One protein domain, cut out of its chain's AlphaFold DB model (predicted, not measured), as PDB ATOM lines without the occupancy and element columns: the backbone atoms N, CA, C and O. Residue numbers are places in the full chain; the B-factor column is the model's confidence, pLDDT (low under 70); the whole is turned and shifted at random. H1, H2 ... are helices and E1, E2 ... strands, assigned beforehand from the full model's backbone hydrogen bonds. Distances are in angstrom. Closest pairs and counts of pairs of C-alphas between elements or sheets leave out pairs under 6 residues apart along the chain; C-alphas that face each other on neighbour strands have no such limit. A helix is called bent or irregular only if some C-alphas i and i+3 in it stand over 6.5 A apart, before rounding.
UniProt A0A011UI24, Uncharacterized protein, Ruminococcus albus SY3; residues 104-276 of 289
ATOM      1  N   VAL A 104      57.666 -35.729 -58.494       89.94
ATOM      2  CA  VAL A 104      57.567 -37.152 -58.123       89.94
ATOM      3  C   VAL A 104      56.191 -37.473 -57.521       89.94
ATOM      4  O   VAL A 104      55.532 -38.371 -58.044       89.94
ATOM      5  N   PRO A 105      55.688 -36.725 -56.519       88.44
ATOM      6  CA  PRO A 105      54.315 -36.897 -56.054       88.44
ATOM      7  C   PRO A 105      53.261 -36.763 -57.161       88.44
ATOM      8  O   PRO A 105      52.381 -37.611 -57.269       88.44
ATOM      9  N   LYS A 106      53.360 -35.750 -58.033       87.25
ATOM     10  CA  LYS A 106      52.411 -35.533 -59.140       87.25
ATOM     11  C   LYS A 106      52.393 -36.681 -60.140       87.25
ATOM     12  O   LYS A 106      51.333 -37.073 -60.619       87.25
ATOM     13  N   LYS A 107      53.565 -37.245 -60.432       88.75
ATOM     14  CA  LYS A 107      53.726 -38.411 -61.308       88.75
ATOM     15  C   LYS A 107      52.970 -39.634 -60.774       88.75
ATOM     16  O   LYS A 107      52.461 -40.409 -61.581       88.75
ATOM     17  N   PHE A 108      52.900 -39.808 -59.453       91.44
ATOM     18  CA  PHE A 108      52.323 -40.992 -58.808       91.44
ATOM     19  C   PHE A 108      50.955 -40.760 -58.133       91.44
ATOM     20  O   PHE A 108      50.325 -41.733 -57.721       91.44
ATOM     21  N   GLU A 109      50.456 -39.518 -58.078       89.88
ATOM     22  CA  GLU A 109      49.217 -39.111 -57.381       89.88
ATOM     23  C   GLU A 109      48.015 -39.998 -57.739       89.88
ATOM     24  O   GLU A 109      47.323 -40.491 -56.853       89.88
ATOM     25  N   HIS A 110      47.781 -40.255 -59.030       92.19
ATOM     26  CA  HIS A 110      46.640 -41.068 -59.468       92.19
ATOM     27  C   HIS A 110      46.726 -42.531 -59.030       92.19
ATOM     28  O   HIS A 110      45.705 -43.124 -58.680       92.19
ATOM     29  N   GLN A 111      47.926 -43.114 -59.063       95.31
ATOM     30  CA  GLN A 111      48.128 -44.504 -58.667       95.31
ATOM     31  C   GLN A 111      47.970 -44.646 -57.148       95.31
ATOM     32  O   GLN A 111      47.178 -45.473 -56.703       95.31
ATOM     33  N   ALA A 112      48.599 -43.755 -56.375       94.69
ATOM     34  CA  ALA A 112      48.457 -43.724 -54.920       94.69
ATOM     35  C   ALA A 112      47.005 -43.510 -54.484       94.69
ATOM     36  O   ALA A 112      46.513 -44.209 -53.600       94.69
ATOM     37  N   LEU A 113      46.288 -42.594 -55.145       94.69
ATOM     38  CA  LEU A 113      44.872 -42.366 -54.874       94.69
ATOM     39  C   LEU A 113      44.059 -43.640 -55.112       94.69
ATOM     40  O   LEU A 113      43.223 -43.984 -54.285       94.69
ATOM     41  N   SER A 114      44.308 -44.348 -56.216       95.19
ATOM     42  CA  SER A 114      43.617 -45.602 -56.533       95.19
ATOM     43  C   SER A 114      43.862 -46.680 -55.474       95.19
ATOM     44  O   SER A 114      42.910 -47.329 -55.036       95.19
ATOM     45  N   ASP A 115      45.111 -46.858 -55.044       95.62
ATOM     46  CA  ASP A 115      45.488 -47.904 -54.089       95.62
ATOM     47  C   ASP A 115      44.917 -47.624 -52.690       95.62
ATOM     48  O   ASP A 115      44.320 -48.505 -52.065       95.62
ATOM     49  N   ILE A 116      44.982 -46.372 -52.228       95.81
ATOM     50  CA  ILE A 116      44.389 -45.955 -50.948       95.81
ATOM     51  C   ILE A 116      42.860 -46.044 -51.009       95.81
ATOM     52  O   ILE A 116      42.217 -46.520 -50.074       95.81
ATOM     53  N   GLN A 117      42.258 -45.646 -52.129       94.88
ATOM     54  CA  GLN A 117      40.819 -45.759 -52.349       94.88
ATOM     55  C   GLN A 117      40.341 -47.216 -52.320       94.88
ATOM     56  O   GLN A 117      39.219 -47.477 -51.872       94.88
ATOM     57  N   LEU A 118      41.162 -48.159 -52.789       93.81
ATOM     58  CA  LEU A 118      40.897 -49.593 -52.698       93.81
ATOM     59  C   LEU A 118      41.010 -50.100 -51.253       93.81
ATOM     60  O   LEU A 118      40.144 -50.861 -50.815       93.81
ATOM     61  N   ALA A 119      42.023 -49.649 -50.505       94.69
ATOM     62  CA  ALA A 119      42.173 -49.978 -49.087       94.69
ATOM     63  C   ALA A 119      40.961 -49.489 -48.276       94.69
ATOM     64  O   ALA A 119      40.317 -50.284 -47.592       94.69
ATOM     65  N   ALA A 120      40.564 -48.225 -48.456       95.25
ATOM     66  CA  ALA A 120      39.386 -47.647 -47.811       95.25
ATOM     67  C   ALA A 120      38.109 -48.442 -48.131       95.25
ATOM     68  O   ALA A 120      37.378 -48.821 -47.223       95.25
ATOM     69  N   LYS A 121      37.872 -48.785 -49.404       93.19
ATOM     70  CA  LYS A 121      36.708 -49.596 -49.825       93.19
ATOM     71  C   LYS A 121      36.686 -51.018 -49.265       93.19
ATOM     72  O   LYS A 121      35.649 -51.667 -49.307       93.19
ATOM     73  N   THR A 122      37.828 -51.539 -48.826       92.00
ATOM     74  CA  THR A 122      37.907 -52.872 -48.211       92.00
ATOM     75  C   THR A 122      37.507 -52.829 -46.735       92.00
ATOM     76  O   THR A 122      37.086 -53.845 -46.175       92.00
ATOM     77  N   VAL A 123      37.674 -51.667 -46.104       93.00
ATOM     78  CA  VAL A 123      37.380 -51.432 -44.693       93.00
ATOM     79  C   VAL A 123      35.938 -50.979 -44.520       93.00
ATOM     80  O   VAL A 123      35.184 -51.693 -43.870       93.00
ATOM     81  N   TYR A 124      35.557 -49.876 -45.166       90.25
ATOM     82  CA  TYR A 124      34.249 -49.250 -44.994       90.25
ATOM     83  C   TYR A 124      33.196 -49.885 -45.905       90.25
ATOM     84  O   TYR A 124      33.401 -50.056 -47.112       90.25
ATOM     85  N   THR A 125      32.072 -50.237 -45.298       69.19
ATOM     86  CA  THR A 125      30.925 -50.962 -45.849       69.19
ATOM     87  C   THR A 125      29.859 -50.059 -46.482       69.19
ATOM     88  O   THR A 125      29.025 -50.571 -47.235       69.19
ATOM     89  N   GLY A 126      29.911 -48.741 -46.239       60.84
ATOM     90  CA  GLY A 126      29.024 -47.725 -46.831       60.84
ATOM     91  C   GLY A 126      29.157 -47.559 -48.355       60.84
ATOM     92  O   GLY A 126      30.041 -48.141 -49.000       60.84
ATOM     93  N   ASP A 127      28.278 -46.750 -48.961       61.50
ATOM     94  CA  ASP A 127      28.282 -46.471 -50.407       61.50
ATOM     95  C   ASP A 127      29.513 -45.615 -50.777       61.50
ATOM     96  O   ASP A 127      29.471 -44.400 -50.905       61.50
ATOM     97  N   LYS A 128      30.640 -46.309 -50.984       75.38
ATOM     98  CA  LYS A 128      31.956 -45.827 -51.436       75.38
ATOM     99  C   LYS A 128      32.552 -44.713 -50.555       75.38
ATOM    100  O   LYS A 128      32.215 -43.542 -50.742       75.38
ATOM    101  N   PRO A 129      33.569 -45.020 -49.723       89.56
ATOM    102  CA  PRO A 129      34.381 -43.965 -49.133       89.56
ATOM    103  C   PRO A 129      35.022 -43.127 -50.241       89.56
ATOM    104  O   PRO A 129      35.345 -43.645 -51.315       89.56
ATOM    105  N   LYS A 130      35.240 -41.844 -49.982       91.81
ATOM    106  CA  LYS A 130      35.943 -40.929 -50.881       91.81
ATOM    107  C   LYS A 130      37.307 -40.608 -50.300       91.81
ATOM    108  O   LYS A 130      37.396 -40.207 -49.148       91.81
ATOM    109  N   VAL A 131      38.357 -40.755 -51.100       93.19
ATOM    110  CA  VAL A 131      39.725 -40.422 -50.693       93.19
ATOM    111  C   VAL A 131      40.179 -39.134 -51.366       93.19
ATOM    112  O   VAL A 131      39.967 -38.933 -52.564       93.19
ATOM    113  N   MET A 132      40.846 -38.274 -50.603       90.94
ATOM    114  CA  MET A 132      41.527 -37.090 -51.097       90.94
ATOM    115  C   MET A 132      42.964 -37.064 -50.582       90.94
ATOM    116  O   MET A 132      43.226 -37.207 -49.391       90.94
ATOM    117  N   LEU A 133      43.908 -36.864 -51.500       88.62
ATOM    118  CA  LEU A 133      45.316 -36.700 -51.156       88.62
ATOM    119  C   LEU A 133      45.648 -35.212 -51.064       88.62
ATOM    120  O   LEU A 133      45.517 -34.478 -52.057       88.62
ATOM    121  N   LEU A 134      46.115 -34.779 -49.894       79.31
ATOM    122  CA  LEU A 134      46.632 -33.434 -49.653       79.31
ATOM    123  C   LEU A 134      48.149 -33.420 -49.875       79.31
ATOM    124  O   LEU A 134      48.951 -33.111 -48.999       79.31
ATOM    125  N   LEU A 135      48.549 -33.795 -51.093       74.25
ATOM    126  CA  LEU A 135      49.952 -33.782 -51.488       74.25
ATOM    127  C   LEU A 135      50.462 -32.341 -51.555       74.25
ATOM    128  O   LEU A 135      49.904 -31.516 -52.281       74.25
ATOM    129  N   ASN A 136      51.601 -32.097 -50.907       61.03
ATOM    130  CA  ASN A 136      52.459 -30.935 -51.148       61.03
ATOM    131  C   ASN A 136      51.799 -29.582 -50.866       61.03
ATOM    132  O   ASN A 136      51.921 -28.634 -51.655       61.03
ATOM    133  N   GLU A 137      51.148 -29.455 -49.707       64.62
ATOM    134  CA  GLU A 137      50.905 -28.126 -49.159       64.62
ATOM    135  C   GLU A 137      52.238 -27.368 -49.056       64.62
ATOM    136  O   GLU A 137      53.299 -27.955 -48.836       64.62
ATOM    137  N   LYS A 138      52.214 -26.047 -49.277       56.94
ATOM    138  CA  LYS A 138      53.434 -25.234 -49.465       56.94
ATOM    139  C   LYS A 138      54.462 -25.423 -48.342       56.94
ATOM    140  O   LYS A 138      55.661 -25.380 -48.596       56.94
ATOM    141  N   ASN A 139      53.972 -25.626 -47.124       54.47
ATOM    142  CA  ASN A 139      54.785 -25.770 -45.923       54.47
ATOM    143  C   ASN A 139      55.371 -27.183 -45.763       54.47
ATOM    144  O   ASN A 139      56.276 -27.363 -44.964       54.47
ATOM    145  N   GLU A 140      54.897 -28.156 -46.542       58.84
ATOM    146  CA  GLU A 140      55.270 -29.571 -46.442       58.84
ATOM    147  C   GLU A 140      56.177 -30.036 -47.597       58.84
ATOM    148  O   GLU A 140      56.730 -31.131 -47.558       58.84
ATOM    149  N   MET A 141      56.359 -29.216 -48.641       62.12
ATOM    150  CA  MET A 141      57.230 -29.550 -49.782       62.12
ATOM    151  C   MET A 141      58.708 -29.697 -49.395       62.12
ATOM    152  O   MET A 141      59.439 -30.464 -50.028       62.12
ATOM    153  N   ALA A 142      59.147 -28.968 -48.364       58.78
ATOM    154  CA  ALA A 142      60.533 -28.983 -47.908       58.78
ATOM    155  C   ALA A 142      60.966 -30.371 -47.406       58.78
ATOM    156  O   ALA A 142      62.076 -30.812 -47.704       58.78
ATOM    157  N   ASP A 143      60.055 -31.086 -46.744       58.00
ATOM    158  CA  ASP A 143      60.317 -32.393 -46.132       58.00
ATOM    159  C   ASP A 143      60.071 -33.566 -47.095       58.00
ATOM    160  O   ASP A 143      60.385 -34.713 -46.792       58.00
ATOM    161  N   ARG A 144      59.523 -33.288 -48.286       64.62
ATOM    162  CA  ARG A 144      58.996 -34.304 -49.218       64.62
ATOM    163  C   ARG A 144      59.702 -34.331 -50.571       64.62
ATOM    164  O   ARG A 144      59.209 -34.930 -51.526       64.62
ATOM    165  N   THR A 145      60.863 -33.684 -50.684       73.25
ATOM    166  CA  THR A 145      61.613 -33.655 -51.946       73.25
ATOM    167  C   THR A 145      62.350 -34.971 -52.166       73.25
ATOM    168  O   THR A 145      63.346 -35.267 -51.512       73.25
ATOM    169  N   LEU A 146      61.878 -35.741 -53.143       85.50
ATOM    170  CA  LEU A 146      62.411 -37.064 -53.462       85.50
ATOM    171  C   LEU A 146      63.424 -37.023 -54.624       85.50
ATOM    172  O   LEU A 146      63.359 -36.116 -55.471       85.50
ATOM    173  N   PRO A 147      64.362 -37.991 -54.694       89.62
ATOM    174  CA  PRO A 147      65.245 -38.183 -55.845       89.62
ATOM    175  C   PRO A 147      64.486 -38.325 -57.171       89.62
ATOM    176  O   PRO A 147      63.341 -38.775 -57.216       89.62
ATOM    177  N   ALA A 148      65.122 -37.961 -58.286       88.94
ATOM    178  CA  ALA A 148      64.469 -37.977 -59.598       88.94
ATOM    179  C   ALA A 148      64.081 -39.387 -60.084       88.94
ATOM    180  O   ALA A 148      63.129 -39.545 -60.851       88.94
ATOM    181  N   ASP A 149      64.823 -40.397 -59.644       90.12
ATOM    182  CA  ASP A 149      64.689 -41.809 -59.993       90.12
ATOM    183  C   ASP A 149      63.836 -42.615 -59.003       90.12
ATOM    184  O   ASP A 149      63.732 -43.831 -59.153       90.12
ATOM    185  N   THR A 150      63.185 -41.947 -58.045       93.19
ATOM    186  CA  THR A 150      62.299 -42.580 -57.058       93.19
ATOM    187  C   THR A 150      61.247 -43.463 -57.738       93.19
ATOM    188  O   THR A 150      60.535 -43.024 -58.657       93.19
ATOM    189  N   SER A 151      61.168 -44.718 -57.288       95.25
ATOM    190  CA  SER A 151      60.155 -45.684 -57.717       95.25
ATOM    191  C   SER A 151      58.784 -45.372 -57.105       95.25
ATOM    192  O   SER A 151      58.646 -44.467 -56.283       95.25
ATOM    193  N   TYR A 152      57.741 -46.087 -57.528       95.62
ATOM    194  CA  TYR A 152      56.421 -45.905 -56.922       95.62
ATOM    195  C   TYR A 152      56.409 -46.419 -55.477       95.62
ATOM    196  O   TYR A 152      55.883 -45.764 -54.582       95.62
ATOM    197  N   GLU A 153      57.061 -47.553 -55.244       96.12
ATOM    198  CA  GLU A 153      57.189 -48.200 -53.944       96.12
ATOM    199  C   GLU A 153      57.975 -47.322 -52.959       96.12
ATOM    200  O   GLU A 153      57.522 -47.086 -51.840       96.12
ATOM    201  N   ASP A 154      59.100 -46.745 -53.397       95.00
ATOM    202  CA  ASP A 154      59.877 -45.812 -52.570       95.00
ATOM    203  C   ASP A 154      59.078 -44.538 -52.257       95.00
ATOM    204  O   ASP A 154      59.179 -43.991 -51.159       95.00
ATOM    205  N   PHE A 155      58.262 -44.061 -53.204       92.88
ATOM    206  CA  PHE A 155      57.376 -42.922 -52.974       92.88
ATOM    207  C   PHE A 155      56.351 -43.221 -51.872       92.88
ATOM    208  O   PHE A 155      56.207 -42.402 -50.962       92.88
ATOM    209  N   LEU A 156      55.696 -44.387 -51.905       93.56
ATOM    210  CA  LEU A 156      54.736 -44.794 -50.874       93.56
ATOM    211  C   LEU A 156      55.391 -44.918 -49.490       93.56
ATOM    212  O   LEU A 156      54.826 -44.434 -48.513       93.56
ATOM    213  N   LEU A 157      56.600 -45.478 -49.415       92.56
ATOM    214  CA  LEU A 157      57.343 -45.643 -48.160       92.56
ATOM    215  C   LEU A 157      57.878 -44.325 -47.586       92.56
ATOM    216  O   LEU A 157      58.025 -44.186 -46.371       92.56
ATOM    217  N   SER A 158      58.167 -43.343 -48.440       89.50
ATOM    218  CA  SER A 158      58.871 -42.116 -48.049       89.50
ATOM    219  C   SER A 158      58.119 -41.200 -47.080       89.50
ATOM    220  O   SER A 158      58.722 -40.283 -46.530       89.50
ATOM    221  N   GLY A 159      56.807 -41.384 -46.909       85.94
ATOM    222  CA  GLY A 159      55.974 -40.449 -46.149       85.94
ATOM    223  C   GLY A 159      55.550 -39.210 -46.944       85.94
ATOM    224  O   GLY A 159      54.784 -38.393 -46.436       85.94
ATOM    225  N   ALA A 160      55.980 -39.071 -48.207       86.25
ATOM    226  CA  ALA A 160      55.658 -37.921 -49.057       86.25
ATOM    227  C   ALA A 160      54.169 -37.806 -49.427       86.25
ATOM    228  O   ALA A 160      53.736 -36.751 -49.895       86.25
ATOM    229  N   LEU A 161      53.377 -38.858 -49.198       86.75
ATOM    230  CA  LEU A 161      51.918 -38.782 -49.264       86.75
ATOM    231  C   LEU A 161      51.345 -37.799 -48.238       86.75
ATOM    232  O   LEU A 161      50.349 -37.144 -48.526       86.75
ATOM    233  N   GLY A 162      51.978 -37.678 -47.067       86.31
ATOM    234  CA  GLY A 162      51.520 -36.780 -46.017       86.31
ATOM    235  C   GLY A 162      50.106 -37.093 -45.545       86.31
ATOM    236  O   GLY A 162      49.770 -38.251 -45.293       86.31
ATOM    237  N   LEU A 163      49.292 -36.046 -45.421       87.94
ATOM    238  CA  LEU A 163      47.898 -36.141 -45.005       87.94
ATOM    239  C   LEU A 163      47.018 -36.744 -46.108       87.94
ATOM    240  O   LEU A 163      46.966 -36.274 -47.248       87.94
ATOM    241  N   VAL A 164      46.287 -37.785 -45.727       91.94
ATOM    242  CA  VAL A 164      45.308 -38.478 -46.557       91.94
ATOM    243  C   VAL A 164      43.960 -38.346 -45.878       91.94
ATOM    244  O   VAL A 164      43.766 -38.885 -44.793       91.94
ATOM    245  N   GLU A 165      43.027 -37.658 -46.525       93.19
ATOM    246  CA  GLU A 165      41.666 -37.527 -46.016       93.19
ATOM    247  C   GLU A 165      40.773 -38.609 -46.632       93.19
ATOM    248  O   GLU A 165      40.754 -38.815 -47.849       93.19
ATOM    249  N   VAL A 166      40.031 -39.310 -45.783       94.19
ATOM    250  CA  VAL A 166      39.025 -40.300 -46.157       94.19
ATOM    251  C   VAL A 166      37.686 -39.829 -45.609       94.19
ATOM    252  O   VAL A 166      37.581 -39.465 -44.443       94.19
ATOM    253  N   TYR A 167      36.659 -39.847 -46.444       92.56
ATOM    254  CA  TYR A 167      35.304 -39.475 -46.059       92.56
ATOM    255  C   TYR A 167      34.367 -40.659 -46.251       92.56
ATOM    256  O   TYR A 167      34.420 -41.321 -47.292       92.56
ATOM    257  N   THR A 168      33.525 -40.926 -45.257       92.62
ATOM    258  CA  THR A 168      32.595 -42.057 -45.267       92.62
ATOM    259  C   THR A 168      31.359 -41.764 -44.419       92.62
ATOM    260  O   THR A 168      31.414 -40.960 -43.489       92.62
ATOM    261  N   ASP A 169      30.248 -42.418 -44.745       90.25
ATOM    262  CA  ASP A 169      29.042 -42.499 -43.920       90.25
ATOM    263  C   ASP A 169      28.998 -43.754 -43.028       90.25
ATOM    264  O   ASP A 169      28.093 -43.901 -42.205       90.25
ATOM    265  N   ASP A 170      29.979 -44.653 -43.156       90.38
ATOM    266  CA  ASP A 170      30.067 -45.859 -42.340       90.38
ATOM    267  C   ASP A 170      30.556 -45.518 -40.929       90.38
ATOM    268  O   ASP A 170      31.730 -45.215 -40.711       90.38
ATOM    269  N   SER A 171      29.621 -45.522 -39.984       87.25
ATOM    270  CA  SER A 171      29.809 -45.088 -38.596       87.25
ATOM    271  C   SER A 171      29.347 -46.138 -37.580       87.25
ATOM    272  O   SER A 171      29.204 -45.825 -36.399       87.25
ATOM    273  N   ASP A 172      29.154 -47.390 -38.010       88.69
ATOM    274  CA  ASP A 172      28.725 -48.480 -37.122       88.69
ATOM    275  C   ASP A 172      29.844 -48.912 -36.150       88.69
ATOM    276  O   ASP A 172      29.562 -49.272 -35.004       88.69
ATOM    277  N   ALA A 173      31.108 -48.876 -36.595       91.44
ATOM    278  CA  ALA A 173      32.294 -49.242 -35.805       91.44
ATOM    279  C   ALA A 173      33.529 -48.370 -36.151       91.44
ATOM    280  O   ALA A 173      34.586 -48.887 -36.535       91.44
ATOM    281  N   PRO A 174      33.428 -47.032 -36.036       92.44
ATOM    282  CA  PRO A 174      34.393 -46.084 -36.594       92.44
ATOM    283  C   PRO A 174      35.821 -46.295 -36.078       92.44
ATOM    284  O   PRO A 174      36.766 -46.231 -36.870       92.44
ATOM    285  N   LEU A 175      36.003 -46.586 -34.784       93.56
ATOM    286  CA  LEU A 175      37.324 -46.809 -34.203       93.56
ATOM    287  C   LEU A 175      37.943 -48.126 -34.686       93.56
ATOM    288  O   LEU A 175      39.135 -48.162 -35.001       93.56
ATOM    289  N   GLU A 176      37.165 -49.208 -34.762       93.62
ATOM    290  CA  GLU A 176      37.645 -50.494 -35.288       93.62
ATOM    291  C   GLU A 176      38.047 -50.367 -36.765       93.62
ATOM    292  O   GLU A 176      39.139 -50.798 -37.159       93.62
ATOM    293  N   ASP A 177      37.220 -49.695 -37.564       94.69
ATOM    294  CA  ASP A 177      37.472 -49.488 -38.984       94.69
ATOM    295  C   ASP A 177      38.694 -48.603 -39.237       94.69
ATOM    296  O   ASP A 177      39.555 -48.961 -40.044       94.69
ATOM    297  N   TYR A 178      38.861 -47.499 -38.498       95.94
ATOM    298  CA  TYR A 178      40.062 -46.660 -38.600       95.94
ATOM    299  C   TYR A 178      41.348 -47.463 -38.344       95.94
ATOM    300  O   TYR A 178      42.339 -47.356 -39.078       95.94
ATOM    301  N   ARG A 179      41.341 -48.312 -37.309       95.56
ATOM    302  CA  ARG A 179      42.485 -49.171 -36.964       95.56
ATOM    303  C   ARG A 179      42.762 -50.197 -38.055       95.56
ATOM    304  O   ARG A 179      43.920 -50.440 -38.405       95.56
ATOM    305  N   ARG A 180      41.709 -50.784 -38.625       95.19
ATOM    306  CA  ARG A 180      41.815 -51.730 -39.738       95.19
ATOM    307  C   ARG A 180      42.365 -51.062 -40.998       95.19
ATOM    308  O   ARG A 180      43.229 -51.655 -41.646       95.19
ATOM    309  N   LEU A 181      41.931 -49.840 -41.313       96.62
ATOM    310  CA  LEU A 181      42.491 -49.034 -42.400       96.62
ATOM    311  C   LEU A 181      43.977 -48.777 -42.174       96.62
ATOM    312  O   LEU A 181      44.782 -49.078 -43.049       96.62
ATOM    313  N   SER A 182      44.344 -48.278 -40.996       96.19
ATOM    314  CA  SER A 182      45.735 -47.953 -40.677       96.19
ATOM    315  C   SER A 182      46.651 -49.174 -40.784       96.19
ATOM    316  O   SER A 182      47.700 -49.109 -41.421       96.19
ATOM    317  N   ASN A 183      46.217 -50.324 -40.257       95.00
ATOM    318  CA  ASN A 183      46.943 -51.587 -40.403       95.00
ATOM    319  C   ASN A 183      47.070 -52.029 -41.863       95.00
ATOM    320  O   ASN A 183      48.103 -52.573 -42.255       95.00
ATOM    321  N   MET A 184      46.033 -51.819 -42.674       95.56
ATOM    322  CA  MET A 184      46.046 -52.170 -44.092       95.56
ATOM    323  C   MET A 184      46.990 -51.275 -44.896       95.56
ATOM    324  O   MET A 184      47.726 -51.784 -45.735       95.56
ATOM    325  N   LEU A 185      47.002 -49.969 -44.622       96.31
ATOM    326  CA  LEU A 185      47.943 -49.028 -45.229       96.31
ATOM    327  C   LEU A 185      49.384 -49.393 -44.852       96.31
ATOM    328  O   LEU A 185      50.217 -49.554 -45.741       96.31
ATOM    329  N   ALA A 186      49.645 -49.645 -43.566       94.81
ATOM    330  CA  ALA A 186      50.958 -50.072 -43.088       94.81
ATOM    331  C   ALA A 186      51.412 -51.405 -43.709       94.81
ATOM    332  O   ALA A 186      52.552 -51.528 -44.138       94.81
ATOM    333  N   SER A 187      50.519 -52.396 -43.811       94.50
ATOM    334  CA  SER A 187      50.836 -53.709 -44.403       94.50
ATOM    335  C   SER A 187      51.071 -53.660 -45.916       94.50
ATOM    336  O   SER A 187      51.637 -54.598 -46.471       94.50
ATOM    337  N   ASN A 188      50.609 -52.595 -46.575       94.44
ATOM    338  CA  ASN A 188      50.828 -52.328 -47.994       94.44
ATOM    339  C   ASN A 188      51.964 -51.314 -48.222       94.44
ATOM    340  O   ASN A 188      52.067 -50.780 -49.324       94.44
ATOM    341  N   ASP A 189      52.784 -51.030 -47.203       96.00
ATOM    342  CA  ASP A 189      53.917 -50.099 -47.282       96.00
ATOM    343  C   ASP A 189      53.518 -48.656 -47.674       96.00
ATOM    344  O   ASP A 189      54.299 -47.899 -48.253       96.00
ATOM    345  N   ILE A 190      52.286 -48.245 -47.341       95.00
ATOM    346  CA  ILE A 190      51.758 -46.900 -47.612       95.00
ATOM    347  C   ILE A 190      51.996 -46.016 -46.386       95.00
ATOM    348  O   ILE A 190      51.205 -46.011 -45.442       95.00
ATOM    349  N   ASN A 191      53.079 -45.240 -46.402       93.56
ATOM    350  CA  ASN A 191      53.433 -44.329 -45.320       93.56
ATOM    351  C   ASN A 191      52.696 -42.986 -45.474       93.56
ATOM    352  O   ASN A 191      53.070 -42.138 -46.288       93.56
ATOM    353  N   CYS A 192      51.637 -42.783 -44.695       92.38
ATOM    354  CA  CYS A 192      50.849 -41.551 -44.707       92.38
ATOM    355  C   CYS A 192      50.234 -41.249 -43.332       92.38
ATOM    356  O   CYS A 192      50.382 -42.029 -42.390       92.38
ATOM    357  N   LYS A 193      49.533 -40.116 -43.232       91.94
ATOM    358  CA  LYS A 193      48.694 -39.734 -42.093       91.94
ATOM    359  C   LYS A 193      47.220 -39.880 -42.496       91.94
ATOM    360  O   LYS A 193      46.680 -38.956 -43.108       91.94
ATOM    361  N   PRO A 194      46.556 -41.021 -42.243       94.19
ATOM    362  CA  PRO A 194      45.137 -41.158 -42.524       94.19
ATOM    363  C   PRO A 194      44.312 -40.327 -41.532       94.19
ATOM    364  O   PRO A 194      44.443 -40.451 -40.313       94.19
ATOM    365  N   SER A 195      43.440 -39.496 -42.081       93.25
ATOM    366  CA  SER A 195      42.458 -38.661 -41.398       93.25
ATOM    367  C   SER A 195      41.089 -39.059 -41.939       93.25
ATOM    368  O   SER A 195      40.844 -38.964 -43.140       93.25
ATOM    369  N   VAL A 196      40.225 -39.595 -41.081       94.38
ATOM    370  CA  VAL A 196      38.934 -40.160 -41.486       94.38
ATOM    371  C   VAL A 196      37.813 -39.337 -40.883       94.38
ATOM    372  O   VAL A 196      37.695 -39.232 -39.664       94.38
ATOM    373  N   TYR A 197      36.991 -38.758 -41.746       92.00
ATOM    374  CA  TYR A 197      35.820 -37.984 -41.367       92.00
ATOM    375  C   TYR A 197      34.559 -38.811 -41.596       92.00
ATOM    376  O   TYR A 197      34.353 -39.370 -42.680       92.00
ATOM    377  N   TYR A 198      33.704 -38.822 -40.584       90.12
ATOM    378  CA  TYR A 198      32.477 -39.605 -40.550       90.12
ATOM    379  C   TYR A 198      31.273 -38.690 -40.742       90.12
ATOM    380  O   TYR A 198      31.206 -37.612 -40.143       90.12
ATOM    381  N   PHE A 199      30.327 -39.114 -41.573       88.62
ATOM    382  CA  PHE A 199      29.131 -38.354 -41.925       88.62
ATOM    383  C   PHE A 199      27.859 -39.170 -41.694       88.62
ATOM    384  O   PHE A 199      27.878 -40.392 -41.689       88.62
ATOM    385  N   THR A 200      26.730 -38.489 -41.534       86.69
ATOM    386  CA  THR A 200      25.409 -39.122 -41.408       86.69
ATOM    387  C   THR A 200      24.843 -39.612 -42.741       86.69
ATOM    388  O   THR A 200      23.869 -40.359 -42.758       86.69
ATOM    389  N   ASP A 201      25.358 -39.093 -43.859       86.00
ATOM    390  CA  ASP A 201      24.910 -39.384 -45.222       86.00
ATOM    391  C   ASP A 201      26.043 -39.155 -46.242       86.00
ATOM    392  O   ASP A 201      27.154 -38.749 -45.896       86.00
ATOM    393  N   ASN A 202      25.742 -39.346 -47.529       84.94
ATOM    394  CA  ASN A 202      26.691 -39.181 -48.631       84.94
ATOM    395  C   ASN A 202      27.040 -37.719 -48.990       84.94
ATOM    396  O   ASN A 202      27.614 -37.469 -50.049       84.94
ATOM    397  N   SER A 203      26.726 -36.728 -48.146       84.50
ATOM    398  CA  SER A 203      27.052 -35.315 -48.418       84.50
ATOM    399  C   SER A 203      28.550 -35.031 -48.563       84.50
ATOM    400  O   SER A 203      28.934 -34.036 -49.176       84.50
ATOM    401  N   TYR A 204      29.413 -35.924 -48.078       85.75
ATOM    402  CA  TYR A 204      30.856 -35.833 -48.292       85.75
ATOM    403  C   TYR A 204      31.277 -35.948 -49.770       85.75
ATOM    404  O   TYR A 204      32.400 -35.579 -50.143       85.75
ATOM    405  N   GLU A 205      30.401 -36.440 -50.651       86.44
ATOM    406  CA  GLU A 205      30.664 -36.499 -52.090       86.44
ATOM    407  C   GLU A 205      30.896 -35.109 -52.706       86.44
ATOM    408  O   GLU A 205      31.662 -35.005 -53.668       86.44
ATOM    409  N   ASP A 206      30.370 -34.044 -52.093       84.00
ATOM    410  CA  ASP A 206      30.534 -32.657 -52.546       84.00
ATOM    411  C   ASP A 206      31.835 -31.990 -52.053       84.00
ATOM    412  O   ASP A 206      32.204 -30.917 -52.530       84.00
ATOM    413  N   ILE A 207      32.571 -32.624 -51.133       84.75
ATOM    414  CA  ILE A 207      33.813 -32.072 -50.564       84.75
ATOM    415  C   ILE A 207      34.903 -31.961 -51.635       84.75
ATOM    416  O   ILE A 207      35.109 -32.864 -52.441       84.75
ATOM    417  N   THR A 208      35.657 -30.869 -51.661       83.00
ATOM    418  CA  THR A 208      36.751 -30.703 -52.633       83.00
ATOM    419  C   THR A 208      37.989 -30.139 -51.955       83.00
ATOM    420  O   THR A 208      37.917 -29.682 -50.819       83.00
ATOM    421  N   LYS A 209      39.124 -30.112 -52.665       75.38
ATOM    422  CA  LYS A 209      40.346 -29.460 -52.163       75.38
ATOM    423  C   LYS A 209      40.113 -27.987 -51.790       75.38
ATOM    424  O   LYS A 209      40.722 -27.502 -50.847       75.38
ATOM    425  N   ASP A 210      39.213 -27.296 -52.495       72.62
ATOM    426  CA  ASP A 210      38.895 -25.877 -52.264       72.62
ATOM    427  C   ASP A 210      37.784 -25.662 -51.216       72.62
ATOM    428  O   ASP A 210      37.542 -24.535 -50.785       72.62
ATOM    429  N   ALA A 211      37.105 -26.734 -50.806       74.44
ATOM    430  CA  ALA A 211      36.072 -26.745 -49.775       74.44
ATOM    431  C   ALA A 211      36.225 -28.027 -48.930       74.44
ATOM    432  O   ALA A 211      35.437 -28.964 -49.100       74.44
ATOM    433  N   PRO A 212      37.281 -28.112 -48.095       71.56
ATOM    434  CA  PRO A 212      37.589 -29.311 -47.319       71.56
ATOM    435  C   PRO A 212      36.566 -29.527 -46.198       71.56
ATOM    436  O   PRO A 212      35.882 -28.590 -45.784       71.56
ATOM    437  N   ALA A 213      36.510 -30.742 -45.642       68.44
ATOM    438  CA  ALA A 213      35.579 -31.097 -44.563       68.44
ATOM    439  C   ALA A 213      35.637 -30.143 -43.360       68.44
ATOM    440  O   ALA A 213      34.605 -29.835 -42.773       68.44
ATOM    441  N   LYS A 214      36.827 -29.633 -43.013       66.06
ATOM    442  CA  LYS A 214      37.013 -28.655 -41.924       66.06
ATOM    443  C   LYS A 214      36.280 -27.326 -42.154       66.06
ATOM    444  O   LYS A 214      35.974 -26.636 -41.194       66.06
ATOM    445  N   ALA A 215      36.030 -26.961 -43.412       60.62
ATOM    446  CA  ALA A 215      35.303 -25.752 -43.805       60.62
ATOM    447  C   ALA A 215      33.831 -26.036 -44.161       60.62
ATOM    448  O   ALA A 215      33.102 -25.124 -44.554       60.62
ATOM    449  N   TYR A 216      33.397 -27.296 -44.080       63.16
ATOM    450  CA  TYR A 216      32.038 -27.695 -44.409       63.16
ATOM    451  C   TYR A 216      31.106 -27.380 -43.229       63.16
ATOM    452  O   TYR A 216      30.950 -28.179 -42.313       63.16
ATOM    453  N   ASP A 217      30.453 -26.214 -43.289       52.44
ATOM    454  CA  ASP A 217      29.487 -25.684 -42.300       52.44
ATOM    455  C   ASP A 217      28.175 -26.489 -42.181       52.44
ATOM    456  O   ASP A 217      27.253 -26.104 -41.457       52.44
ATOM    457  N   GLY A 218      28.057 -27.627 -42.867       52.66
ATOM    458  CA  GLY A 218      26.991 -28.596 -42.635       52.66
ATOM    459  C   GLY A 218      27.228 -29.371 -41.342       52.66
ATOM    460  O   GLY A 218      27.256 -30.600 -41.387       52.66
ATOM    461  N   ASN A 219      27.411 -28.663 -40.218       54.66
ATOM    462  CA  ASN A 219      27.654 -29.240 -38.893       54.66
ATOM    463  C   ASN A 219      26.640 -30.340 -38.578       54.66
ATOM    464  O   ASN A 219      27.019 -31.331 -37.979       54.66
ATOM    465  N   ASP A 220      25.416 -30.226 -39.106       61.53
ATOM    466  CA  ASP A 220      24.321 -31.194 -38.989       61.53
ATOM    467  C   ASP A 220      24.582 -32.588 -39.583       61.53
ATOM    468  O   ASP A 220      23.793 -33.500 -39.347       61.53
ATOM    469  N   LYS A 221      25.670 -32.769 -40.338       79.81
ATOM    470  CA  LYS A 221      25.957 -34.016 -41.056       79.81
ATOM    471  C   LYS A 221      27.297 -34.655 -40.726       79.81
ATOM    472  O   LYS A 221      27.447 -35.844 -40.977       79.81
ATOM    473  N   LYS A 222      28.274 -33.910 -40.210       85.06
ATOM    474  CA  LYS A 222      29.570 -34.473 -39.801       85.06
ATOM    475  C   LYS A 222      29.443 -35.012 -38.377       85.06
ATOM    476  O   LYS A 222      29.116 -34.263 -37.468       85.06
ATOM    477  N   LEU A 223      29.712 -36.298 -38.193       85.50
ATOM    478  CA  LEU A 223      29.630 -36.984 -36.901       85.50
ATOM    479  C   LEU A 223      30.894 -36.775 -36.065       85.50
ATOM    480  O   LEU A 223      30.815 -36.565 -34.858       85.50
ATOM    481  N   GLY A 224      32.054 -36.808 -36.717       87.75
ATOM    482  CA  GLY A 224      33.344 -36.682 -36.055       87.75
ATOM    483  C   GLY A 224      34.513 -36.946 -36.989       87.75
ATOM    484  O   GLY A 224      34.337 -37.183 -38.191       87.75
ATOM    485  N   HIS A 225      35.713 -36.917 -36.424       90.31
ATOM    486  CA  HIS A 225      36.955 -37.152 -37.143       90.31
ATOM    487  C   HIS A 225      37.937 -37.961 -36.284       90.31
ATOM    488  O   HIS A 225      38.090 -37.710 -35.090       90.31
ATOM    489  N   ILE A 226      38.589 -38.952 -36.901       94.12
ATOM    490  CA  ILE A 226      39.695 -39.711 -36.303       94.12
ATOM    491  C   ILE A 226      40.956 -39.463 -37.131       94.12
ATOM    492  O   ILE A 226      40.945 -39.618 -38.354       94.12
ATOM    493  N   SER A 227      42.058 -39.115 -36.474       93.25
ATOM    494  CA  SER A 227      43.362 -38.901 -37.112       93.25
ATOM    495  C   SER A 227      44.515 -39.411 -36.263       93.25
ATOM    496  O   SER A 227      44.354 -39.734 -35.087       93.25
ATOM    497  N   ILE A 228      45.707 -39.450 -36.855       91.12
ATOM    498  CA  ILE A 228      46.940 -39.522 -36.078       91.12
ATOM    499  C   ILE A 228      47.078 -38.234 -35.261       91.12
ATOM    500  O   ILE A 228      46.874 -37.137 -35.777       91.12
ATOM    501  N   LYS A 229      47.442 -38.369 -33.982       88.62
ATOM    502  CA  LYS A 229      47.592 -37.236 -33.060       88.62
ATOM    503  C   LYS A 229      48.758 -36.317 -33.428       88.62
ATOM    504  O   LYS A 229      48.645 -35.103 -33.280       88.62
ATOM    505  N   ASN A 230      49.904 -36.898 -33.777       80.62
ATOM    506  CA  ASN A 230      51.103 -36.154 -34.139       80.62
ATOM    507  C   ASN A 230      51.195 -35.976 -35.659       80.62
ATOM    508  O   ASN A 230      50.565 -36.682 -36.441       80.62
ATOM    509  N   ASP A 231      52.010 -35.020 -36.089       78.12
ATOM    510  CA  ASP A 231      52.272 -34.773 -37.502       78.12
ATOM    511  C   ASP A 231      53.215 -35.824 -38.121       78.12
ATOM    512  O   ASP A 231      53.974 -35.512 -39.038       78.12
ATOM    513  N   GLU A 232      53.110 -37.086 -37.701       87.31
ATOM    514  CA  GLU A 232      53.940 -38.191 -38.174       87.31
ATOM    515  C   GLU A 232      53.133 -39.198 -38.989       87.31
ATOM    516  O   GLU A 232      51.981 -39.495 -38.688       87.31
ATOM    517  N   CYS A 233      53.737 -39.729 -40.052       90.06
ATOM    518  CA  CYS A 233      53.121 -40.784 -40.855       90.06
ATOM    519  C   CYS A 233      53.219 -42.152 -40.149       90.06
ATOM    520  O   CYS A 233      54.147 -42.391 -39.380       90.06
ATOM    521  N   ILE A 234      52.298 -43.078 -40.453       90.88
ATOM    522  CA  ILE A 234      52.145 -44.362 -39.734       90.88
ATOM    523  C   ILE A 234      53.379 -45.280 -39.732       90.88
ATOM    524  O   ILE A 234      53.456 -46.164 -38.880       90.88
ATOM    525  N   LEU A 235      54.319 -45.125 -40.673       91.62
ATOM    526  CA  LEU A 235      55.561 -45.910 -40.719       91.62
ATOM    527  C   LEU A 235      56.791 -45.110 -40.260       91.62
ATOM    528  O   LEU A 235      57.906 -45.619 -40.358       91.62
ATOM    529  N   ASN A 236      56.623 -43.871 -39.782       89.50
ATOM    530  CA  ASN A 236      57.735 -43.108 -39.221       89.50
ATOM    531  C   ASN A 236      58.163 -43.702 -37.866       89.50
ATOM    532  O   ASN A 236      57.325 -44.056 -37.042       89.50
ATOM    533  N   GLU A 237      59.470 -43.771 -37.610       88.19
ATOM    534  CA  GLU A 237      60.030 -44.212 -36.326       88.19
ATOM    535  C   GLU A 237      59.596 -43.310 -35.158       88.19
ATOM    536  O   GLU A 237      59.536 -43.761 -34.014       88.19
ATOM    537  N   GLU A 238      59.281 -42.043 -35.443       88.44
ATOM    538  CA  GLU A 238      58.805 -41.063 -34.459       88.44
ATOM    539  C   GLU A 238      57.299 -41.184 -34.161       88.44
ATOM    540  O   GLU A 238      56.801 -40.552 -33.224       88.44
ATOM    541  N   PHE A 239      56.562 -42.014 -34.909       90.25
ATOM    542  CA  PHE A 239      55.151 -42.257 -34.640       90.25
ATOM    543  C   PHE A 239      54.978 -43.078 -33.352       90.25
ATOM    544  O   PHE A 239      55.348 -44.250 -33.266       90.25
ATOM    545  N   ASP A 240      54.378 -42.466 -32.329       89.06
ATOM    546  CA  ASP A 240      54.202 -43.045 -30.989       89.06
ATOM    547  C   ASP A 240      52.958 -43.948 -30.854       89.06
ATOM    548  O   ASP A 240      52.656 -44.470 -29.765       89.06
ATOM    549  N   GLY A 241      52.242 -44.147 -31.962       90.69
ATOM    550  CA  GLY A 241      51.030 -44.947 -32.032       90.69
ATOM    551  C   GLY A 241      49.787 -44.243 -31.488       90.69
ATOM    552  O   GLY A 241      48.797 -44.937 -31.271       90.69
ATOM    553  N   ASP A 242      49.814 -42.935 -31.214       93.31
ATOM    554  CA  ASP A 242      48.640 -42.204 -30.729       93.31
ATOM    555  C   ASP A 242      47.713 -41.757 -31.871       93.31
ATOM    556  O   ASP A 242      48.133 -41.180 -32.877       93.31
ATOM    557  N   ILE A 243      46.414 -41.940 -31.652       94.38
ATOM    558  CA  ILE A 243      45.342 -41.382 -32.474       94.38
ATOM    559  C   ILE A 243      44.550 -40.360 -31.660       94.38
ATOM    560  O   ILE A 243      44.523 -40.400 -30.426       94.38
ATOM    561  N   MET A 244      43.903 -39.445 -32.365       93.25
ATOM    562  CA  MET A 244      43.060 -38.397 -31.819       93.25
ATOM    563  C   MET A 244      41.661 -38.493 -32.427       93.25
ATOM    564  O   MET A 244      41.521 -38.680 -33.636       93.25
ATOM    565  N   ILE A 245      40.650 -38.340 -31.576       90.88
ATOM    566  CA  ILE A 245      39.256 -38.130 -31.959       90.88
ATOM    567  C   ILE A 245      38.909 -36.674 -31.644       90.88
ATOM    568  O   ILE A 245      39.022 -36.255 -30.487       90.88
ATOM    569  N   ASP A 246      38.504 -35.909 -32.652       84.44
ATOM    570  CA  ASP A 246      38.096 -34.509 -32.522       84.44
ATOM    571  C   ASP A 246      36.892 -34.178 -33.430       84.44
ATOM    572  O   ASP A 246      36.301 -35.057 -34.067       84.44
ATOM    573  N   ASP A 247      36.479 -32.903 -33.422       72.12
ATOM    574  CA  ASP A 247      35.345 -32.370 -34.190       72.12
ATOM    575  C   ASP A 247      34.031 -33.171 -34.032       72.12
ATOM    576  O   ASP A 247      33.257 -33.305 -34.985       72.12
ATOM    577  N   LEU A 248      33.785 -33.716 -32.833       64.19
ATOM    578  CA  LEU A 248      32.560 -34.439 -32.490       64.19
ATOM    579  C   LEU A 248      31.382 -33.461 -32.395       64.19
ATOM    580  O   LEU A 248      31.486 -32.394 -31.789       64.19
ATOM    581  N   TYR A 249      30.255 -33.828 -32.996       61.28
ATOM    582  CA  TYR A 249      29.052 -33.003 -33.089       61.28
ATOM    583  C   TYR A 249      28.672 -32.320 -31.761       61.28
ATOM    584  O   TYR A 249      28.281 -32.992 -30.812       61.28
ATOM    585  N   ALA A 250      28.718 -30.981 -31.718       47.44
ATOM    586  CA  ALA A 250      28.111 -30.103 -30.701       47.44
ATOM    587  C   ALA A 250      28.410 -30.396 -29.213       47.44
ATOM    588  O   ALA A 250      27.824 -29.763 -28.329       47.44
ATOM    589  N   LEU A 251      29.317 -31.317 -28.918       50.38
ATOM    590  CA  LEU A 251      29.832 -31.546 -27.589       50.38
ATOM    591  C   LEU A 251      31.073 -30.672 -27.478       50.38
ATOM    592  O   LEU A 251      32.037 -30.845 -28.215       50.38
ATOM    593  N   ASP A 252      31.029 -29.697 -26.574       55.56
ATOM    594  CA  ASP A 252      32.179 -28.887 -26.155       55.56
ATOM    595  C   ASP A 252      33.146 -29.795 -25.358       55.56
ATOM    596  O   ASP A 252      33.379 -29.625 -24.161       55.56
ATOM    597  N   THR A 253      33.571 -30.888 -25.991       60.16
ATOM    598  CA  THR A 253      34.387 -31.960 -25.436       60.16
ATOM    599  C   THR A 253      35.785 -31.838 -25.989       60.16
ATOM    600  O   THR A 253      35.979 -31.724 -27.199       60.16
ATOM    601  N   ASP A 254      36.754 -31.891 -25.083       72.25
ATOM    602  CA  ASP A 254      38.161 -31.957 -25.437       72.25
ATOM    603  C   ASP A 254      38.430 -33.166 -26.345       72.25
ATOM    604  O   ASP A 254      37.787 -34.214 -26.220       72.25
ATOM    605  N   ALA A 255      39.416 -33.022 -27.231       83.62
ATOM    606  CA  ALA A 255      39.885 -34.114 -28.069       83.62
ATOM    607  C   ALA A 255      40.251 -35.341 -27.215       83.62
ATOM    608  O   ALA A 255      40.900 -35.232 -26.167       83.62
ATOM    609  N   VAL A 256      39.848 -36.520 -27.683       88.81
ATOM    610  CA  VAL A 256      40.131 -37.791 -27.013       88.81
ATOM    611  C   VAL A 256      41.361 -38.421 -27.651       88.81
ATOM    612  O   VAL A 256      41.463 -38.497 -28.872       88.81
ATOM    613  N   TYR A 257      42.289 -38.907 -26.826       91.19
ATOM    614  CA  TYR A 257      43.526 -39.539 -27.286       91.19
ATOM    615  C   TYR A 257      43.539 -41.024 -26.937       91.19
ATOM    616  O   TYR A 257      43.360 -41.392 -25.774       91.19
ATOM    617  N   LEU A 258      43.783 -41.867 -27.940       93.12
ATOM    618  CA  LEU A 258      43.808 -43.328 -27.824       93.12
ATOM    619  C   LEU A 258      45.054 -43.899 -28.505       93.12
ATOM    620  O   LEU A 258      45.790 -43.185 -29.184       93.12
ATOM    621  N   LYS A 259      45.286 -45.205 -28.347       92.75
ATOM    622  CA  LYS A 259      46.329 -45.919 -29.089       92.75
ATOM    623  C   LYS A 259      45.765 -46.519 -30.371       92.75
ATOM    624  O   LYS A 259      44.656 -47.040 -30.387       92.75
ATOM    625  N   ILE A 260      46.543 -46.511 -31.447       92.06
ATOM    626  CA  ILE A 260      46.176 -47.141 -32.718       92.06
ATOM    627  C   ILE A 260      45.941 -48.645 -32.545       92.06
ATOM    628  O   ILE A 260      45.035 -49.210 -33.145       92.06
ATOM    629  N   PHE A 261      46.681 -49.286 -31.642       89.19
ATOM    630  CA  PHE A 261      46.371 -50.625 -31.160       89.19
ATOM    631  C   PHE A 261      45.647 -50.518 -29.816       89.19
ATOM    632  O   PHE A 261      46.191 -49.878 -28.913       89.19
ATOM    633  N   PRO A 262      44.452 -51.118 -29.665       87.25
ATOM    634  CA  PRO A 262      43.700 -51.028 -28.421       87.25
ATOM    635  C   PRO A 262      44.498 -51.615 -27.259       87.25
ATOM    636  O   PRO A 262      45.127 -52.667 -27.390       87.25
ATOM    637  N   ALA A 263      44.435 -50.951 -26.107       85.06
ATOM    638  CA  ALA A 263      44.847 -51.572 -24.854       85.06
ATOM    639  C   ALA A 263      43.816 -52.632 -24.429       85.06
ATOM    640  O   ALA A 263      42.626 -52.484 -24.701       85.06
ATOM    641  N   ASP A 264      44.244 -53.668 -23.697       84.44
ATOM    642  CA  ASP A 264      43.377 -54.782 -23.260       84.44
ATOM    643  C   ASP A 264      42.120 -54.342 -22.478       84.44
ATOM    644  O   ASP A 264      41.152 -55.093 -22.367       84.44
ATOM    645  N   ASN A 265      42.144 -53.146 -21.887       85.00
ATOM    646  CA  ASN A 265      41.072 -52.573 -21.076       85.00
ATOM    647  C   ASN A 265      40.350 -51.390 -21.745       85.00
ATOM    648  O   ASN A 265      39.604 -50.687 -21.064       85.00
ATOM    649  N   GLU A 266      40.610 -51.127 -23.024       89.62
ATOM    650  CA  GLU A 266      39.941 -50.062 -23.766       89.62
ATOM    651  C   GLU A 266      38.525 -50.495 -24.172       89.62
ATOM    652  O   GLU A 266      38.341 -51.511 -24.837       89.62
ATOM    653  N   ASP A 267      37.518 -49.721 -23.762       88.25
ATOM    654  CA  ASP A 267      36.126 -49.932 -24.167       88.25
ATOM    655  C   ASP A 267      35.849 -49.168 -25.466       88.25
ATOM    656  O   ASP A 267      35.486 -47.991 -25.445       88.25
ATOM    657  N   THR A 268      36.071 -49.826 -26.605       88.06
ATOM    658  CA  THR A 268      35.906 -49.203 -27.925       88.06
ATOM    659  C   THR A 268      34.464 -48.782 -28.188       88.06
ATOM    660  O   THR A 268      34.245 -47.717 -28.756       88.06
ATOM    661  N   ALA A 269      33.484 -49.534 -27.672       89.38
ATOM    662  CA  ALA A 269      32.065 -49.255 -27.877       89.38
ATOM    663  C   ALA A 269      31.637 -47.901 -27.284       89.38
ATOM    664  O   ALA A 269      30.754 -47.237 -27.825       89.38
ATOM    665  N   ALA A 270      32.273 -47.470 -26.189       88.44
ATOM    666  CA  ALA A 270      32.020 -46.157 -25.602       88.44
ATOM    667  C   ALA A 270      32.483 -45.004 -26.512       88.44
ATOM    668  O   ALA A 270      31.842 -43.954 -26.529       88.44
ATOM    669  N   TYR A 271      33.571 -45.197 -27.266       89.31
ATOM    670  CA  TYR A 271      34.091 -44.206 -28.213       89.31
ATOM    671  C   TYR A 271      33.360 -44.258 -29.553       89.31
ATOM    672  O   TYR A 271      33.055 -43.213 -30.116       89.31
ATOM    673  N   ASP A 272      33.001 -45.451 -30.026       89.88
ATOM    674  CA  ASP A 272      32.190 -45.621 -31.236       89.88
ATOM    675  C   ASP A 272      30.827 -44.924 -31.095       89.88
ATOM    676  O   ASP A 272      30.360 -44.258 -32.017       89.88
ATOM    677  N   ALA A 273      30.231 -44.961 -29.896       86.81
ATOM    678  CA  ALA A 273      28.985 -44.258 -29.597       86.81
ATOM    679  C   ALA A 273      29.065 -42.723 -29.750       86.81
ATOM    680  O   ALA A 273      28.021 -42.074 -29.832       86.81
ATOM    681  N   MET A 274      30.269 -42.133 -29.805       85.12
ATOM    682  CA  MET A 274      30.458 -40.695 -30.051       85.12
ATOM    683  C   MET A 274      30.141 -40.293 -31.499       85.12
ATOM    684  O   MET A 274      29.942 -39.113 -31.766       85.12
ATOM    685  N   PHE A 275      30.060 -41.258 -32.417       87.19
ATOM    686  CA  PHE A 275      29.744 -41.036 -33.829       87.19
ATOM    687  C   PHE A 275      28.287 -41.384 -34.164       87.19
ATOM    688  O   PHE A 275      27.938 -41.531 -35.327       87.19
ATOM    689  N   VAL A 276      27.410 -41.519 -33.168       82.56
ATOM    690  CA  VAL A 276      25.977 -41.746 -33.396       82.56
ATOM    691  C   VAL A 276      25.255 -40.395 -33.423       82.56
ATOM    692  O   VAL A 276      25.505 -39.573 -32.540       82.56
TER     693      VAL A 276
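AT A GLANCE: This is residues 104 to 276 of the 289 residues of an uncharacterized protein of Ruminococcus albus SY3 (UniProt A0A011UI24). A strongly twisted sheet of six strands has three helices, H1, H3 and H5, over one face; the opposite face has just the short H4, beside the strands. H2 lies off the sheet and packs on residues 104 to 112 of H1. The 173 printed residues hold five named helices and six named strands, in the order H1 E1 H2 E2 H3 E3 H4 E4 E5 E6 H5; the sheet, E1 E2 E3 E4 E5 E6, is mixed. The class is mixed, helices and strands, with under half of the residues, 86, in named elements. The whole is compact, with a radius of gyration of the C-alphas of 15.7 A and spans of 47 by 38 by 29 A.

HOW THE PARTS SIT: E2, residues 163 to 168, and E3, residues 193 to 199, are parallel neighbours, with N 166 and O 195 2.8 A apart. H3, residues 174 to 187, joins them in a strand-helix-strand unit, parallel neighbour strands with a helix between, whose crossover is right-handed. Edge strand E1, residues 130 to 133, is antiparallel to E2, with N 132 and O 165 at 2.8 A. On the other side, E4, residues 222 to 228, is antiparallel to E3, with N 196 and O 226 at 2.8 A. E4, E5, residues 242 to 246, and edge strand E6, residues 256 to 259, form a meander, two hairpins of antiparallel neighbours; N 227 and O 244 are 2.9 A apart, and N 243 and O 258 2.8 A. H3 is over E3 and E4, at a height over the sheet of 9.1 A. H1, residues 104 to 123, is over E1 and E2 at 7.3 A. With residues 116 to 123 alone it touches H3 at a steep tilt of 48 degrees, opposite ways; their closest C-alphas, of Val 123 and Asp 177, are 6.0 A apart. H5, residues 268 to 275, is over E4 and touches H3, about perpendicular at 73 degrees; the closest C-alphas are those of Pro 174 and Asp 272, 5.8 A. H2, residues 152 to 157, touches H1, closest at the C-alphas of Phe 108 and Tyr 152, 6.7 A. H4, residues 202 to 206, is on the opposite face from H1. Every O i to N i+4 pair is within hydrogen-bond range in H2 and H3, against 14 of 16 in H1, 2 of 4 in H5 and 0 of 1 in H4, where 2 of 2 O i to N i+3 pairs are.

IN THESE COORDINATES: H1 begins at C-alpha 104 (57.567, -37.152, -58.123) and is 28.1 A long; it is irregular, C-alphas 107 and 110 being 7.8 A apart. H3 measures 19.7 A, E3 19.6 A, E4 18.5 A and E2 16.4 A. H5 ends at C-alpha 275 (29.744, -41.036, -33.829).

THE WHOLE: The C-alphas of Asp 149 and Leu 251, the two farthest apart, are 48.7 A apart. The printed part has no cut. The links E1 to H2, H4 to E4 and E4 to E5 are long. The model's pLDDT is under 70 at residues 125 to 127, 136 to 144, 213 to 220 and 248 to 253.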